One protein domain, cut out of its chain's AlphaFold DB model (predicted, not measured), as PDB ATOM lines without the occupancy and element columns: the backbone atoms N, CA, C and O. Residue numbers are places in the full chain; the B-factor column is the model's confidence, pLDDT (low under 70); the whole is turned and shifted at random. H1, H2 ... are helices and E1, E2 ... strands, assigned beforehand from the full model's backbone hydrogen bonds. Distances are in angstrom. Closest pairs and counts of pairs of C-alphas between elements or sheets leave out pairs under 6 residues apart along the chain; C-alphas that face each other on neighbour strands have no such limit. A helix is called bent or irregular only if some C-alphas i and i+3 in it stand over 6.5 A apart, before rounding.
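AT A GLANCE: This is residues 3 to 110 of the 299 residues of the protein "Glyco_hydro_57 domain-containing protein" of Thermoproteales archaeon (UniProt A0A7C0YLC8). What does the model look like? It is a loose, elongated body with two ends: a small three-stranded sheet, E2, E1 and E3, with H5 beside E2, and a larger helical lobe in which the two longest helices, H2 and H4, pack on each other and H1 and H3 complete the group. Residues 48 to 61, with no named element, run through the middle. How is it made up? The printed part has 108 residues with five named helices and three named strands, in the order E1 E2 H1 H2 H3 H4 H5 E3; the class is mostly helix, and the sheet, in the order E2 E1 E3, is mixed. How large is it? The radius of gyration of the C-alphas is 16.2 A, and the spans are 53 by 32 by 19 A.

IN THESE COORDINATES: Where is the sheet? E1 is residues 3 to 6, beginning at C-alpha 3 (-14.076, -38.327, -6.710); E2 is residues 9 to 13, 12.8 A long; E3 is residues 107 to 109, ending at C-alpha 109 (-15.368, -39.406, -1.002). Where are the helices? H1 is residues 18 to 25, H2 residues 33 to 47, 21.7 A long, and H3 residues 62 to 65. H4 is residues 70 to 89, 28.7 A long, beginning at C-alpha 70 (-3.961, -1.616, -2.036), and H5 is residues 98 to 104.

HOW THE PARTS SIT: How do the strands pair? E1 and E2 form an antiparallel hairpin, with N 4 and O 11 2.9 A apart, within hydrogen-bond range. E1 and E3 are parallel, with N 3 and O 107 2.8 A apart, also within range. What is on the sheet? H5 only grazes it, and the closest C-alphas of H5 and E2 are those of Leu 102 and Lys 12, 6.7 A apart. How do the other helices stand? H2 and H4 touch, the same way at a steep tilt of 39 degrees, closest at the C-alphas of Ala 36 and His 76, 4.7 A apart. H1 and H3 only just touch, with 3 pairs of C-alphas within 8 A, closest at Gly 25 and Trp 63, 4.3 A; H3 and H4 touch only at the corner, closest at the C-alphas of Met 64 and Pro 70, 5.4 A. Are the helix backbones whole? In H1, H2 and H4 every O i to N i+4 pair is within hydrogen-bond range, and H3 is too short for one. H5 is irregular, with C-alphas 100 and 103 7.6 A apart, and has 1 of 3 such pairs and 2 of 4 O i to N i+3 pairs within range.

THE WHOLE: Which C-alphas are farthest apart? Those of Gly 8 and Glu 32, 53.9 A. Is there a cut or a long link? The printed part has no cut, and the link from H2 to H3, 14 residues, is long. Is confidence low anywhere? The mean pLDDT of the printed part is 95.2, and no printed residue is under 70.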
ATOM      1  N   ILE A   3     -12.932 -37.815  -5.955       96.62
ATOM      2  CA  ILE A   3     -14.076 -38.327  -6.710       96.62
ATOM      3  C   ILE A   3     -15.296 -38.406  -5.792       96.62
ATOM      4  O   ILE A   3     -15.210 -38.986  -4.714       96.62
ATOM      5  N   VAL A   4     -16.441 -37.904  -6.246       95.56
ATOM      6  CA  VAL A   4     -17.759 -38.166  -5.647       95.56
ATOM      7  C   VAL A   4     -18.610 -38.912  -6.659       95.56
ATOM      8  O   VAL A   4     -18.603 -38.568  -7.840       95.56
ATOM      9  N   ARG A   5     -19.342 -39.930  -6.199       94.62
ATOM     10  CA  ARG A   5     -20.283 -40.694  -7.024       94.62
ATOM     11  C   ARG A   5     -21.659 -40.692  -6.387       94.62
ATOM     12  O   ARG A   5     -21.800 -41.134  -5.252       94.62
ATOM     13  N   GLU A   6     -22.660 -40.243  -7.130       91.00
ATOM     14  CA  GLU A   6     -24.042 -40.184  -6.660       91.00
ATOM     15  C   GLU A   6     -25.004 -40.410  -7.831       91.00
ATOM     16  O   GLU A   6     -24.849 -39.813  -8.892       91.00
ATOM     17  N   ASN A   7     -25.992 -41.300  -7.664       91.19
ATOM     18  CA  ASN A   7     -27.024 -41.597  -8.671       91.19
ATOM     19  C   ASN A   7     -26.486 -41.914 -10.085       91.19
ATOM     20  O   ASN A   7     -27.104 -41.557 -11.085       91.19
ATOM     21  N   GLY A   8     -25.327 -42.575 -10.176       90.38
ATOM     22  CA  GLY A   8     -24.677 -42.907 -11.452       90.38
ATOM     23  C   GLY A   8     -23.867 -41.765 -12.081       90.38
ATOM     24  O   GLY A   8     -23.245 -41.976 -13.119       90.38
ATOM     25  N   TYR A   9     -23.823 -40.591 -11.450       92.56
ATOM     26  CA  TYR A   9     -22.974 -39.472 -11.847       92.56
ATOM     27  C   TYR A   9     -21.652 -39.496 -11.084       92.56
ATOM     28  O   TYR A   9     -21.603 -39.878  -9.914       92.56
ATOM     29  N   GLU A  10     -20.582 -39.063 -11.747       94.06
ATOM     30  CA  GLU A  10     -19.264 -38.872 -11.145       94.06
ATOM     31  C   GLU A  10     -18.858 -37.398 -11.249       94.06
ATOM     32  O   GLU A  10     -18.903 -36.813 -12.332       94.06
ATOM     33  N   LEU A  11     -18.436 -36.808 -10.130       94.19
ATOM     34  CA  LEU A  11     -17.898 -35.450 -10.058       94.19
ATOM     35  C   LEU A  11     -16.472 -35.472  -9.507       94.19
ATOM     36  O   LEU A  11     -16.156 -36.225  -8.580       94.19
ATOM     37  N   LYS A  12     -15.610 -34.615 -10.060       95.25
ATOM     38  CA  LYS A  12     -14.271 -34.358  -9.523       95.25
ATOM     39  C   LYS A  12     -14.318 -33.122  -8.628       95.25
ATOM     40  O   LYS A  12     -14.768 -32.066  -9.061       95.25
ATOM     41  N   ILE A  13     -13.850 -33.259  -7.392       94.69
ATOM     42  CA  ILE A  13     -13.905 -32.215  -6.366       94.69
ATOM     43  C   ILE A  13     -12.490 -31.757  -6.010       94.69
ATOM     44  O   ILE A  13     -11.576 -32.563  -5.814       94.69
ATOM     45  N   PHE A  14     -12.328 -30.446  -5.886       95.38
ATOM     46  CA  PHE A  14     -11.124 -29.785  -5.402       95.38
ATOM     47  C   PHE A  14     -11.458 -29.080  -4.090       95.38
ATOM     48  O   PHE A  14     -12.504 -28.446  -3.986       95.38
ATOM     49  N   PHE A  15     -10.578 -29.185  -3.095       93.88
ATOM     50  CA  PHE A  15     -10.735 -28.455  -1.839       93.88
ATOM     51  C   PHE A  15      -9.766 -27.289  -1.809       93.88
ATOM     52  O   PHE A  15      -8.562 -27.484  -1.959       93.88
ATOM     53  N   ARG A  16     -10.325 -26.099  -1.603       95.19
ATOM     54  CA  ARG A  16      -9.595 -24.863  -1.345       95.19
ATOM     55  C   ARG A  16      -8.749 -25.014  -0.084       95.19
ATOM     56  O   ARG A  16      -9.269 -25.420   0.955       95.19
ATOM     57  N   ASP A  17      -7.489 -24.604  -0.152       96.38
ATOM     58  CA  ASP A  17      -6.726 -24.329   1.057       96.38
ATOM     59  C   ASP A  17      -7.175 -22.990   1.644       96.38
ATOM     60  O   ASP A  17      -6.921 -21.929   1.069       96.38
ATOM     61  N   GLN A  18      -7.889 -23.044   2.768       94.62
ATOM     62  CA  GLN A  18      -8.460 -21.853   3.383       94.62
ATOM     63  C   GLN A  18      -7.377 -20.886   3.873       94.62
ATOM     64  O   GLN A  18      -7.456 -19.700   3.582       94.62
ATOM     65  N   GLY A  19      -6.351 -21.376   4.572       95.12
ATOM     66  CA  GLY A  19      -5.363 -20.515   5.221       95.12
ATOM     67  C   GLY A  19      -4.533 -19.696   4.232       95.12
ATOM     68  O   GLY A  19      -4.359 -18.491   4.416       95.12
ATOM     69  N   LEU A  20      -4.024 -20.328   3.174       96.44
ATOM     70  CA  LEU A  20      -3.260 -19.641   2.134       96.44
ATOM     71  C   LEU A  20      -4.158 -18.738   1.285       96.44
ATOM     72  O   LEU A  20      -3.770 -17.610   0.985       96.44
ATOM     73  N   SER A  21      -5.369 -19.186   0.949       96.56
ATOM     74  CA  SER A  21      -6.303 -18.369   0.166       96.56
ATOM     75  C   SER A  21      -6.776 -17.130   0.936       96.56
ATOM     76  O   SER A  21      -6.811 -16.042   0.368       96.56
ATOM     77  N   ASP A  22      -7.082 -17.260   2.231       95.31
ATOM     78  CA  ASP A  22      -7.466 -16.138   3.099       95.31
ATOM     79  C   ASP A  22      -6.285 -15.182   3.331       95.31
ATOM     80  O   ASP A  22      -6.487 -13.974   3.429       95.31
ATOM     81  N   THR A  23      -5.042 -15.688   3.348       95.19
ATOM     82  CA  THR A  23      -3.840 -14.832   3.404       95.19
ATOM     83  C   THR A  23      -3.791 -13.889   2.199       95.19
ATOM     84  O   THR A  23      -3.526 -12.703   2.373       95.19
ATOM     85  N   ILE A  24      -4.088 -14.392   0.996       94.56
ATOM     86  CA  ILE A  24      -4.101 -13.587  -0.235       94.56
ATOM     87  C   ILE A  24      -5.324 -12.670  -0.288       94.56
ATOM     88  O   ILE A  24      -5.196 -11.521  -0.696       94.56
ATOM     89  N   GLY A  25      -6.504 -13.179   0.073       93.88
ATOM     90  CA  GLY A  25      -7.770 -12.470  -0.119       93.88
ATOM     91  C   GLY A  25      -8.100 -11.447   0.967       93.88
ATOM     92  O   GLY A  25      -8.730 -10.443   0.663       93.88
ATOM     93  N   PHE A  26      -7.685 -11.684   2.214       93.56
ATOM     94  CA  PHE A  26      -8.116 -10.886   3.373       93.56
ATOM     95  C   PHE A  26      -6.965 -10.494   4.319       93.56
ATOM     96  O   PHE A  26      -7.026  -9.468   4.997       93.56
ATOM     97  N   GLY A  27      -5.906 -11.306   4.391       92.50
ATOM     98  CA  GLY A  27      -4.768 -11.123   5.304       92.50
ATOM     99  C   GLY A  27      -3.640 -10.229   4.778       92.50
ATOM    100  O   GLY A  27      -2.587 -10.133   5.401       92.50
ATOM    101  N   ASN A  28      -3.834  -9.581   3.638       89.69
ATOM    102  CA  ASN A  28      -2.801  -8.955   2.813       89.69
ATOM    103  C   ASN A  28      -2.660  -7.432   3.040       89.69
ATOM    104  O   ASN A  28      -2.546  -6.647   2.093       89.69
ATOM    105  N   ASN A  29      -2.671  -7.012   4.307       93.44
ATOM    106  CA  ASN A  29      -2.605  -5.613   4.724       93.44
ATOM    107  C   ASN A  29      -1.171  -5.213   5.104       93.44
ATOM    108  O   ASN A  29      -0.767  -5.410   6.248       93.44
ATOM    109  N   PHE A  30      -0.429  -4.630   4.159       95.81
ATOM    110  CA  PHE A  30       0.986  -4.275   4.331       95.81
ATOM    111  C   PHE A  30       1.181  -2.752   4.384       95.81
ATOM    112  O   PHE A  30       1.129  -2.112   3.331       95.81
ATOM    113  N   PRO A  31       1.383  -2.153   5.571       95.75
ATOM    114  CA  PRO A  31       1.749  -0.745   5.702       95.75
ATOM    115  C   PRO A  31       2.973  -0.350   4.874       95.75
ATOM    116  O   PRO A  31       2.946   0.678   4.199       95.75
ATOM    117  N   GLU A  32       4.006  -1.193   4.871       97.50
ATOM    118  CA  GLU A  32       5.272  -0.916   4.192       97.50
ATOM    119  C   GLU A  32       5.520  -1.857   3.008       97.50
ATOM    120  O   GLU A  32       5.104  -3.018   2.992       97.50
ATOM    121  N   LEU A  33       6.264  -1.369   2.011       96.56
ATOM    122  CA  LEU A  33       6.579  -2.140   0.804       96.56
ATOM    123  C   LEU A  33       7.347  -3.430   1.125       96.56
ATOM    124  O   LEU A  33       7.072  -4.474   0.537       96.56
ATOM    125  N   VAL A  34       8.292  -3.356   2.067       97.31
ATOM    126  CA  VAL A  34       9.129  -4.494   2.476       97.31
ATOM    127  C   VAL A  34       8.294  -5.630   3.062       97.31
ATOM    128  O   VAL A  34       8.499  -6.784   2.707       97.31
ATOM    129  N   GLU A  35       7.279  -5.305   3.866       97.69
ATOM    130  CA  GLU A  35       6.374  -6.296   4.457       97.69
ATOM    131  C   GLU A  35       5.556  -7.011   3.379       97.69
ATOM    132  O   GLU A  35       5.292  -8.208   3.485       97.69
ATOM    133  N   ALA A  36       5.193  -6.293   2.314       97.38
ATOM    134  CA  ALA A  36       4.504  -6.862   1.165       97.38
ATOM    135  C   ALA A  36       5.388  -7.882   0.425       97.38
ATOM    136  O   ALA A  36       4.929  -8.985   0.109       97.38
ATOM    137  N   GLU A  37       6.656  -7.541   0.172       98.00
ATOM    138  CA  GLU A  37       7.609  -8.437  -0.497       98.00
ATOM    139  C   GLU A  37       7.966  -9.656   0.375       98.00
ATOM    140  O   GLU A  37       7.970 -10.787  -0.125       98.00
ATOM    141  N   ASP A  38       8.180  -9.451   1.677       97.56
ATOM    142  CA  ASP A  38       8.431 -10.515   2.656       97.56
ATOM    143  C   ASP A  38       7.215 -11.435   2.799       97.56
ATOM    144  O   ASP A  38       7.339 -12.662   2.807       97.56
ATOM    145  N   GLY A  39       6.012 -10.860   2.844       97.06
ATOM    146  CA  GLY A  39       4.764 -11.611   2.838       97.06
ATOM    147  C   GLY A  39       4.658 -12.521   1.616       97.06
ATOM    148  O   GLY A  39       4.248 -13.677   1.742       97.06
ATOM    149  N   ALA A  40       5.052 -12.031   0.436       97.88
ATOM    150  CA  ALA A  40       4.988 -12.797  -0.807       97.88
ATOM    151  C   ALA A  40       5.980 -13.964  -0.791       97.88
ATOM    152  O   ALA A  40       5.640 -15.082  -1.186       97.88
ATOM    153  N   TYR A  41       7.189 -13.723  -0.280       97.88
ATOM    154  CA  TYR A  41       8.200 -14.759  -0.090       97.88
ATOM    155  C   TYR A  41       7.733 -15.840   0.896       97.88
ATOM    156  O   TYR A  41       7.828 -17.036   0.609       97.88
ATOM    157  N   ASN A  42       7.182 -15.427   2.040       96.94
ATOM    158  CA  ASN A  42       6.674 -16.335   3.068       96.94
ATOM    159  C   ASN A  42       5.522 -17.194   2.537       96.94
ATOM    160  O   ASN A  42       5.487 -18.402   2.770       96.94
ATOM    161  N   LEU A  43       4.600 -16.592   1.788       97.19
ATOM    162  CA  LEU A  43       3.488 -17.305   1.173       97.19
ATOM    163  C   LEU A  43       3.970 -18.329   0.134       97.19
ATOM    164  O   LEU A  43       3.560 -19.486   0.197       97.19
ATOM    165  N   ALA A  44       4.877 -17.937  -0.766       97.50
ATOM    166  CA  ALA A  44       5.468 -18.850  -1.746       97.50
ATOM    167  C   ALA A  44       6.223 -20.011  -1.076       97.50
ATOM    168  O   ALA A  44       6.152 -21.147  -1.537       97.50
ATOM    169  N   SER A  45       6.907 -19.740   0.038       96.50
ATOM    170  CA  SER A  45       7.618 -20.763   0.811       96.50
ATOM    171  C   SER A  45       6.651 -21.779   1.424       96.50
ATOM    172  O   SER A  45       6.861 -22.978   1.276       96.50
ATOM    173  N   ARG A  46       5.542 -21.320   2.022       96.69
ATOM    174  CA  ARG A  46       4.497 -22.194   2.593       96.69
ATOM    175  C   ARG A  46       3.819 -23.087   1.552       96.69
ATOM    176  O   ARG A  46       3.350 -24.167   1.895       96.69
ATOM    177  N   MET A  47       3.763 -22.678   0.280       96.06
ATOM    178  CA  MET A  47       3.230 -23.537  -0.789       96.06
ATOM    179  C   MET A  47       4.051 -24.826  -0.962       96.06
ATOM    180  O   MET A  47       3.493 -25.842  -1.371       96.06
ATOM    181  N   LEU A  48       5.348 -24.810  -0.630       95.50
ATOM    182  CA  LEU A  48       6.238 -25.971  -0.753       95.50
ATOM    183  C   LEU A  48       5.998 -27.044   0.317       95.50
ATOM    184  O   LEU A  48       6.443 -28.179   0.147       95.50
ATOM    185  N   ASP A  49       5.266 -26.718   1.385       94.62
ATOM    186  CA  ASP A  49       4.903 -27.678   2.434       94.62
ATOM    187  C   ASP A  49       3.809 -28.661   1.972       94.62
ATOM    188  O   ASP A  49       3.589 -29.709   2.590       94.62
ATOM    189  N   TYR A  50       3.120 -28.350   0.870       93.12
ATOM    190  CA  TYR A  50       2.019 -29.147   0.343       93.12
ATOM    191  C   TYR A  50       2.514 -30.221  -0.625       93.12
ATOM    192  O   TYR A  50       3.401 -30.011  -1.449       93.12
ATOM    193  N   LYS A  51       1.876 -31.395  -0.565       88.81
ATOM    194  CA  LYS A  51       2.097 -32.494  -1.511       88.81
ATOM    195  C   LYS A  51       0.862 -32.690  -2.384       88.81
ATOM    196  O   LYS A  51      -0.251 -32.785  -1.871       88.81
ATOM    197  N   GLY A  52       1.074 -32.827  -3.691       90.50
ATOM    198  CA  GLY A  52       0.000 -32.986  -4.673       90.50
ATOM    199  C   GLY A  52      -0.615 -31.648  -5.088       90.50
ATOM    200  O   GLY A  52       0.067 -30.629  -5.135       90.50
ATOM    201  N   THR A  53      -1.904 -31.654  -5.430       93.50
ATOM    202  CA  THR A  53      -2.603 -30.453  -5.908       93.50
ATOM    203  C   THR A  53      -2.960 -29.512  -4.753       93.50
ATOM    204  O   THR A  53      -3.838 -29.830  -3.951       93.50
ATOM    205  N   LEU A  54      -2.336 -28.333  -4.718       96.06
ATOM    206  CA  LEU A  54      -2.744 -27.202  -3.880       96.06
ATOM    207  C   LEU A  54      -3.725 -26.316  -4.656       96.06
ATOM    208  O   LEU A  54      -3.446 -25.916  -5.784       96.06
ATOM    209  N   VAL A  55      -4.872 -26.003  -4.052       96.88
ATOM    210  CA  VAL A  55      -5.914 -25.171  -4.665       96.88
ATOM    211  C   VAL A  55      -6.028 -23.882  -3.873       96.88
ATOM    212  O   VAL A  55      -6.448 -23.894  -2.716       96.88
ATOM    213  N   LEU A  56      -5.682 -22.776  -4.517       96.00
ATOM    214  CA  LEU A  56      -5.895 -21.435  -3.992       96.00
ATOM    215  C   LEU A  56      -7.072 -20.829  -4.742       96.00
ATOM    216  O   LEU A  56      -7.032 -20.719  -5.965       96.00
ATOM    217  N   ALA A  57      -8.135 -20.502  -4.017       95.56
ATOM    218  CA  ALA A  57      -9.365 -19.978  -4.596       95.56
ATOM    219  C   ALA A  57      -9.872 -18.823  -3.738       95.56
ATOM    220  O   ALA A  57      -9.937 -18.931  -2.516       95.56
ATOM    221  N   LEU A  58     -10.206 -17.714  -4.370       94.69
ATOM    222  CA  LEU A  58     -10.691 -16.498  -3.734       94.69
ATOM    223  C   LEU A  58     -11.397 -15.657  -4.795       94.69
ATOM    224  O   LEU A  58     -11.128 -15.845  -5.987       94.69
ATOM    225  N   ASP A  59     -12.243 -14.728  -4.365       93.88
ATOM    226  CA  ASP A  59     -12.832 -13.759  -5.286       93.88
ATOM    227  C   ASP A  59     -11.737 -12.821  -5.808       93.88
ATOM    228  O   ASP A  59     -10.779 -12.477  -5.099       93.88
ATOM    229  N   GLY A  60     -11.837 -12.469  -7.090       93.19
ATOM    230  CA  GLY A  60     -10.756 -11.817  -7.833       93.19
ATOM    231  C   GLY A  60     -10.459 -10.396  -7.359       93.19
ATOM    232  O   GLY A  60      -9.363  -9.885  -7.583       93.19
ATOM    233  N   GLU A  61     -11.420  -9.768  -6.698       93.44
ATOM    234  CA  GLU A  61     -11.378  -8.419  -6.161       93.44
ATOM    235  C   GLU A  61     -10.918  -8.366  -4.701       93.44
ATOM    236  O   GLU A  61     -10.378  -7.334  -4.297       93.44
ATOM    237  N   ASN A  62     -11.079  -9.455  -3.928       93.81
ATOM    238  CA  ASN A  62     -10.915  -9.455  -2.466       93.81
ATOM    239  C   ASN A  62      -9.576  -8.871  -2.031       93.81
ATOM    240  O   ASN A  62      -9.526  -7.995  -1.167       93.81
ATOM    241  N   TRP A  63      -8.501  -9.299  -2.699       93.00
ATOM    242  CA  TRP A  63      -7.154  -8.857  -2.371       93.00
ATOM    243  C   TRP A  63      -7.014  -7.329  -2.439       93.00
ATOM    244  O   TRP A  63      -6.269  -6.749  -1.658       93.00
ATOM    245  N   MET A  64      -7.727  -6.673  -3.352       92.00
ATOM    246  CA  MET A  64      -7.628  -5.238  -3.580       92.00
ATOM    247  C   MET A  64      -8.625  -4.460  -2.721       92.00
ATOM    248  O   MET A  64      -8.244  -3.468  -2.104       92.00
ATOM    249  N   ILE A  65      -9.892  -4.887  -2.685       92.69
ATOM    250  CA  ILE A  65     -10.979  -4.087  -2.094       92.69
ATOM    251  C   ILE A  65     -10.999  -4.127  -0.564       92.69
ATOM    252  O   ILE A  65     -11.478  -3.184   0.061       92.69
ATOM    253  N   PHE A  66     -10.462  -5.190   0.045       91.19
ATOM    254  CA  PHE A  66     -10.415  -5.338   1.500       91.19
ATOM    255  C   PHE A  66      -9.076  -4.906   2.115       91.19
ATOM    256  O   PHE A  66      -8.943  -4.878   3.340       91.19
ATOM    257  N   SER A  67      -8.093  -4.534   1.290       93.00
ATOM    258  CA  SER A  67      -6.806  -4.031   1.768       93.00
ATOM    259  C   SER A  67      -6.878  -2.546   2.133       93.00
ATOM    260  O   SER A  67      -7.370  -1.712   1.375       93.00
ATOM    261  N   LYS A  68      -6.296  -2.189   3.279       95.31
ATOM    262  CA  LYS A  68      -6.035  -0.800   3.693       95.31
ATOM    263  C   LYS A  68      -4.894  -0.156   2.898       95.31
ATOM    264  O   LYS A  68      -4.777   1.066   2.897       95.31
ATOM    265  N   TYR A  69      -4.062  -0.966   2.239       95.94
ATOM    266  CA  TYR A  69      -2.857  -0.545   1.517       95.94
ATOM    267  C   TYR A  69      -2.809  -1.185   0.115       95.94
ATOM    268  O   TYR A  69      -1.888  -1.950  -0.188       95.94
ATOM    269  N   PRO A  70      -3.778  -0.890  -0.773       93.81
ATOM    270  CA  PRO A  70      -3.961  -1.616  -2.036       93.81
ATOM    271  C   PRO A  70      -2.740  -1.561  -2.968       93.81
ATOM    272  O   PRO A  70      -2.469  -2.519  -3.688       93.81
ATOM    273  N   GLN A  71      -1.956  -0.477  -2.925       94.69
ATOM    274  CA  GLN A  71      -0.719  -0.352  -3.708       94.69
ATOM    275  C   GLN A  71       0.345  -1.374  -3.274       94.69
ATOM    276  O   GLN A  71       0.951  -2.039  -4.114       94.69
ATOM    277  N   ASN A  72       0.536  -1.545  -1.964       96.75
ATOM    278  CA  ASN A  72       1.492  -2.513  -1.429       96.75
ATOM    279  C   ASN A  72       0.992  -3.941  -1.645       96.75
ATOM    280  O   ASN A  72       1.775  -4.837  -1.951       96.75
ATOM    281  N   THR A  73      -0.318  -4.163  -1.577       95.44
ATOM    282  CA  THR A  73      -0.896  -5.461  -1.920       95.44
ATOM    283  C   THR A  73      -0.690  -5.828  -3.392       95.44
ATOM    284  O   THR A  73      -0.360  -6.977  -3.691       95.44
ATOM    285  N   ALA A  74      -0.815  -4.872  -4.317       95.56
ATOM    286  CA  ALA A  74      -0.480  -5.115  -5.720       95.56
ATOM    287  C   ALA A  74       0.989  -5.550  -5.862       95.56
ATOM    288  O   ALA A  74       1.284  -6.538  -6.534       95.56
ATOM    289  N   ARG A  75       1.904  -4.895  -5.129       96.81
ATOM    290  CA  ARG A  75       3.311  -5.312  -5.085       96.81
ATOM    291  C   ARG A  75       3.491  -6.729  -4.534       96.81
ATOM    292  O   ARG A  75       4.286  -7.491  -5.084       96.81
ATOM    293  N   HIS A  76       2.786  -7.076  -3.460       97.38
ATOM    294  CA  HIS A  76       2.807  -8.417  -2.880       97.38
ATOM    295  C   HIS A  76       2.413  -9.481  -3.915       97.38
ATOM    296  O   HIS A  76       3.120 -10.475  -4.068       97.38
ATOM    297  N   LEU A  77       1.331  -9.259  -4.670       96.62
ATOM    298  CA  LEU A  77       0.892 -10.186  -5.717       96.62
ATOM    299  C   LEU A  77       1.894 -10.306  -6.867       96.62
ATOM    300  O   LEU A  77       2.212 -11.424  -7.274       96.62
ATOM    301  N   ASP A  78       2.444  -9.189  -7.344       97.50
ATOM    302  CA  ASP A  78       3.485  -9.204  -8.378       97.50
ATOM    303  C   ASP A  78       4.688 -10.045  -7.933       97.50
ATOM    304  O   ASP A  78       5.171 -10.915  -8.665       97.50
ATOM    305  N   LYS A  79       5.144  -9.840  -6.691       98.19
ATOM    306  CA  LYS A  79       6.247 -10.615  -6.117       98.19
ATOM    307  C   LYS A  79       5.896 -12.080  -5.926       98.19
ATOM    308  O   LYS A  79       6.732 -12.938  -6.205       98.19
ATOM    309  N   LEU A  80       4.671 -12.388  -5.515       97.69
ATOM    310  CA  LEU A  80       4.201 -13.761  -5.391       97.69
ATOM    311  C   LEU A  80       4.267 -14.483  -6.742       97.69
ATOM    312  O   LEU A  80       4.787 -15.596  -6.810       97.69
ATOM    313  N   TYR A  81       3.824 -13.839  -7.826       97.62
ATOM    314  CA  TYR A  81       3.926 -14.398  -9.175       97.62
ATOM    315  C   TYR A  81       5.374 -14.571  -9.640       97.62
ATOM    316  O   TYR A  81       5.698 -15.606 -10.229       97.62
ATOM    317  N   GLU A  82       6.269 -13.623  -9.336       98.44
ATOM    318  CA  GLU A  82       7.706 -13.799  -9.585       98.44
ATOM    319  C   GLU A  82       8.254 -15.041  -8.863       98.44
ATOM    320  O   GLU A  82       8.991 -15.832  -9.462       98.44
ATOM    321  N   TYR A  83       7.897 -15.241  -7.591       98.44
ATOM    322  CA  TYR A  83       8.343 -16.399  -6.817       98.44
ATOM    323  C   TYR A  83       7.764 -17.708  -7.349       98.44
ATOM    324  O   TYR A  83       8.523 -18.652  -7.564       98.44
ATOM    325  N   ILE A  84       6.464 -17.757  -7.647       97.88
ATOM    326  CA  ILE A  84       5.815 -18.923  -8.261       97.88
ATOM    327  C   ILE A  84       6.511 -19.281  -9.577       97.88
ATOM    328  O   ILE A  84       6.849 -20.443  -9.791       97.88
ATOM    329  N   LYS A  85       6.801 -18.300 -10.441       98.19
ATOM    330  CA  LYS A  85       7.541 -18.531 -11.689       98.19
ATOM    331  C   LYS A  85       8.914 -19.154 -11.434       98.19
ATOM    332  O   LYS A  85       9.236 -20.173 -12.030       98.19
ATOM    333  N   ARG A  86       9.696 -18.607 -10.501       98.06
ATOM    334  CA  ARG A  86      11.016 -19.165 -10.148       98.06
ATOM    335  C   ARG A  86      10.922 -20.586  -9.590       98.06
ATOM    336  O   ARG A  86      11.807 -21.398  -9.852       98.06
ATOM    337  N   LEU A  87       9.889 -20.886  -8.803       97.62
ATOM    338  CA  LEU A  87       9.650 -22.232  -8.278       97.62
ATOM    339  C   LEU A  87       9.276 -23.213  -9.398       97.62
ATOM    340  O   LEU A  87       9.733 -24.355  -9.361       97.62
ATOM    341  N   GLN A  88       8.534 -22.759 -10.415       97.62
ATOM    342  CA  GLN A  88       8.263 -23.537 -11.628       97.62
ATOM    343  C   GLN A  88       9.526 -23.810 -12.441       97.62
ATOM    344  O   GLN A  88       9.797 -24.963 -12.763       97.62
ATOM    345  N   ASP A  89      10.338 -22.782 -12.704       98.00
ATOM    346  CA  ASP A  89      11.581 -22.912 -13.479       98.00
ATOM    347  C   ASP A  89      12.571 -23.895 -12.823       98.00
ATOM    348  O   ASP A  89      13.336 -24.578 -13.501       98.00
ATOM    349  N   LYS A  90      12.542 -23.990 -11.488       97.25
ATOM    350  CA  LYS A  90      13.349 -24.936 -10.703       97.25
ATOM    351  C   LYS A  90      12.699 -26.314 -10.519       97.25
ATOM    352  O   LYS A  90      13.312 -27.183  -9.909       97.25
ATOM    353  N   GLY A  91      11.476 -26.516 -11.011       96.38
ATOM    354  CA  GLY A  91      10.756 -27.788 -10.930       96.38
ATOM    355  C   GLY A  91      10.173 -28.126  -9.553       96.38
ATOM    356  O   GLY A  91       9.831 -29.281  -9.318       96.38
ATOM    357  N   PHE A  92      10.048 -27.155  -8.639       96.62
ATOM    358  CA  PHE A  92       9.455 -27.389  -7.313       96.62
ATOM    359  C   PHE A  92       7.931 -27.504  -7.352       96.62
ATOM    360  O   PHE A  92       7.343 -28.242  -6.567       96.62
ATOM    361  N   LEU A  93       7.287 -26.765  -8.254       96.00
ATOM    362  CA  LEU A  93       5.843 -26.807  -8.468       96.00
ATOM    363  C   LEU A  93       5.524 -26.570  -9.942       96.00
ATOM    364  O   LEU A  93       6.378 -26.135 -10.708       96.00
ATOM    365  N   ARG A  94       4.275 -26.814 -10.335       95.38
ATOM    366  CA  ARG A  94       3.724 -26.397 -11.628       95.38
ATOM    367  C   ARG A  94       2.339 -25.798 -11.424       95.38
ATOM    368  O   ARG A  94       1.560 -26.321 -10.629       95.38
ATOM    369  N   THR A  95       2.040 -24.721 -12.136       96.75
ATOM    370  CA  THR A  95       0.675 -24.199 -12.251       96.75
ATOM    371  C   THR A  95      -0.041 -24.932 -13.378       96.75
ATOM    372  O   THR A  95       0.568 -25.272 -14.390       96.75
ATOM    373  N   VAL A  96      -1.313 -25.253 -13.162       95.88
ATOM    374  CA  VAL A  96      -2.119 -26.091 -14.057       95.88
ATOM    375  C   VAL A  96      -3.563 -25.621 -14.033       95.88
ATOM    376  O   VAL A  96      -4.038 -25.080 -13.032       95.88
ATOM    377  N   LEU A  97      -4.281 -25.884 -15.112       96.19
ATOM    378  CA  LEU A  97      -5.731 -25.830 -15.129       96.19
ATOM    379  C   LEU A  97      -6.299 -27.045 -14.379       96.19
ATOM    380  O   LEU A  97      -5.752 -28.148 -14.478       96.19
ATOM    381  N   PRO A  98      -7.446 -26.907 -13.687       94.25
ATOM    382  CA  PRO A  98      -8.100 -28.044 -13.037       94.25
ATOM    383  C   PRO A  98      -8.365 -29.222 -13.987       94.25
ATOM    384  O   PRO A  98      -8.281 -30.376 -13.569       94.25
ATOM    385  N   SER A  99      -8.644 -28.939 -15.267       95.25
ATOM    386  CA  SER A  99      -8.888 -29.935 -16.318       95.25
ATOM    387  C   SER A  99      -7.688 -30.848 -16.582       95.25
ATOM    388  O   SER A  99      -7.877 -32.015 -16.916       95.25
ATOM    389  N   GLU A 100      -6.466 -30.350 -16.396       95.62
ATOM    390  CA  GLU A 100      -5.226 -31.086 -16.675       95.62
ATOM    391  C   GLU A 100      -4.912 -32.141 -15.610       95.62
ATOM    392  O   GLU A 100      -4.145 -33.063 -15.866       95.62
ATOM    393  N   VAL A 101      -5.519 -32.030 -14.426       94.69
ATOM    394  CA  VAL A 101      -5.235 -32.901 -13.273       94.69
ATOM    395  C   VAL A 101      -6.448 -33.712 -12.817       94.69
ATOM    396  O   VAL A 101      -6.425 -34.344 -11.762       94.69
ATOM    397  N   LEU A 102      -7.529 -33.748 -13.607       93.81
ATOM    398  CA  LEU A 102      -8.736 -34.521 -13.270       93.81
ATOM    399  C   LEU A 102      -8.462 -36.025 -13.149       93.81
ATOM    400  O   LEU A 102      -9.107 -36.703 -12.346       93.81
ATOM    401  N   GLN A 103      -7.516 -36.540 -13.940       91.56
ATOM    402  CA  GLN A 103      -7.115 -37.950 -13.926       91.56
ATOM    403  C   GLN A 103      -6.292 -38.319 -12.684       91.56
ATOM    404  O   GLN A 103      -6.250 -39.486 -12.317       91.56
ATOM    405  N   GLU A 104      -5.713 -37.334 -11.990       90.38
ATOM    406  CA  GLU A 104      -4.959 -37.530 -10.742       90.38
ATOM    407  C   GLU A 104      -5.885 -37.735  -9.525       90.38
ATOM    408  O   GLU A 104      -5.434 -37.918  -8.393       90.38
ATOM    409  N   ALA A 105      -7.206 -37.657  -9.717       90.88
ATOM    410  CA  ALA A 105      -8.176 -37.919  -8.664       90.88
ATOM    411  C   ALA A 105      -8.307 -39.428  -8.425       90.88
ATOM    412  O   ALA A 105      -9.007 -40.110  -9.165       90.88
ATOM    413  N   GLU A 106      -7.685 -39.935  -7.364       89.12
ATOM    414  CA  GLU A 106      -7.741 -41.365  -7.010       89.12
ATOM    415  C   GLU A 106      -8.671 -41.653  -5.824       89.12
ATOM    416  O   GLU A 106      -9.230 -42.741  -5.692       89.12
ATOM    417  N   LYS A 107      -8.853 -40.668  -4.937       93.00
ATOM    418  CA  LYS A 107      -9.577 -40.845  -3.674       93.00
ATOM    419  C   LYS A 107     -11.072 -40.617  -3.857       93.00
ATOM    420  O   LYS A 107     -11.484 -39.542  -4.290       93.00
ATOM    421  N   ILE A 108     -11.872 -41.601  -3.455       95.62
ATOM    422  CA  ILE A 108     -13.335 -41.514  -3.452       95.62
ATOM    423  C   ILE A 108     -13.809 -40.964  -2.105       95.62
ATOM    424  O   ILE A 108     -13.450 -41.489  -1.052       95.62
ATOM    425  N   LEU A 109     -14.635 -39.924  -2.147       95.38
ATOM    426  CA  LEU A 109     -15.368 -39.406  -1.002       95.38
ATOM    427  C   LEU A 109     -16.739 -40.071  -0.951       95.38
ATOM    428  O   LEU A 109     -17.486 -40.060  -1.928       95.38
ATOM    429  N   THR A 110     -17.078 -40.619   0.210       93.25
ATOM    430  CA  THR A 110     -18.402 -41.198   0.477       93.25
ATOM    431  C   THR A 110     -19.376 -40.181   1.063       93.25
ATOM    432  O   THR A 110     -20.564 -40.464   1.170       93.25
TER     433      THR A 110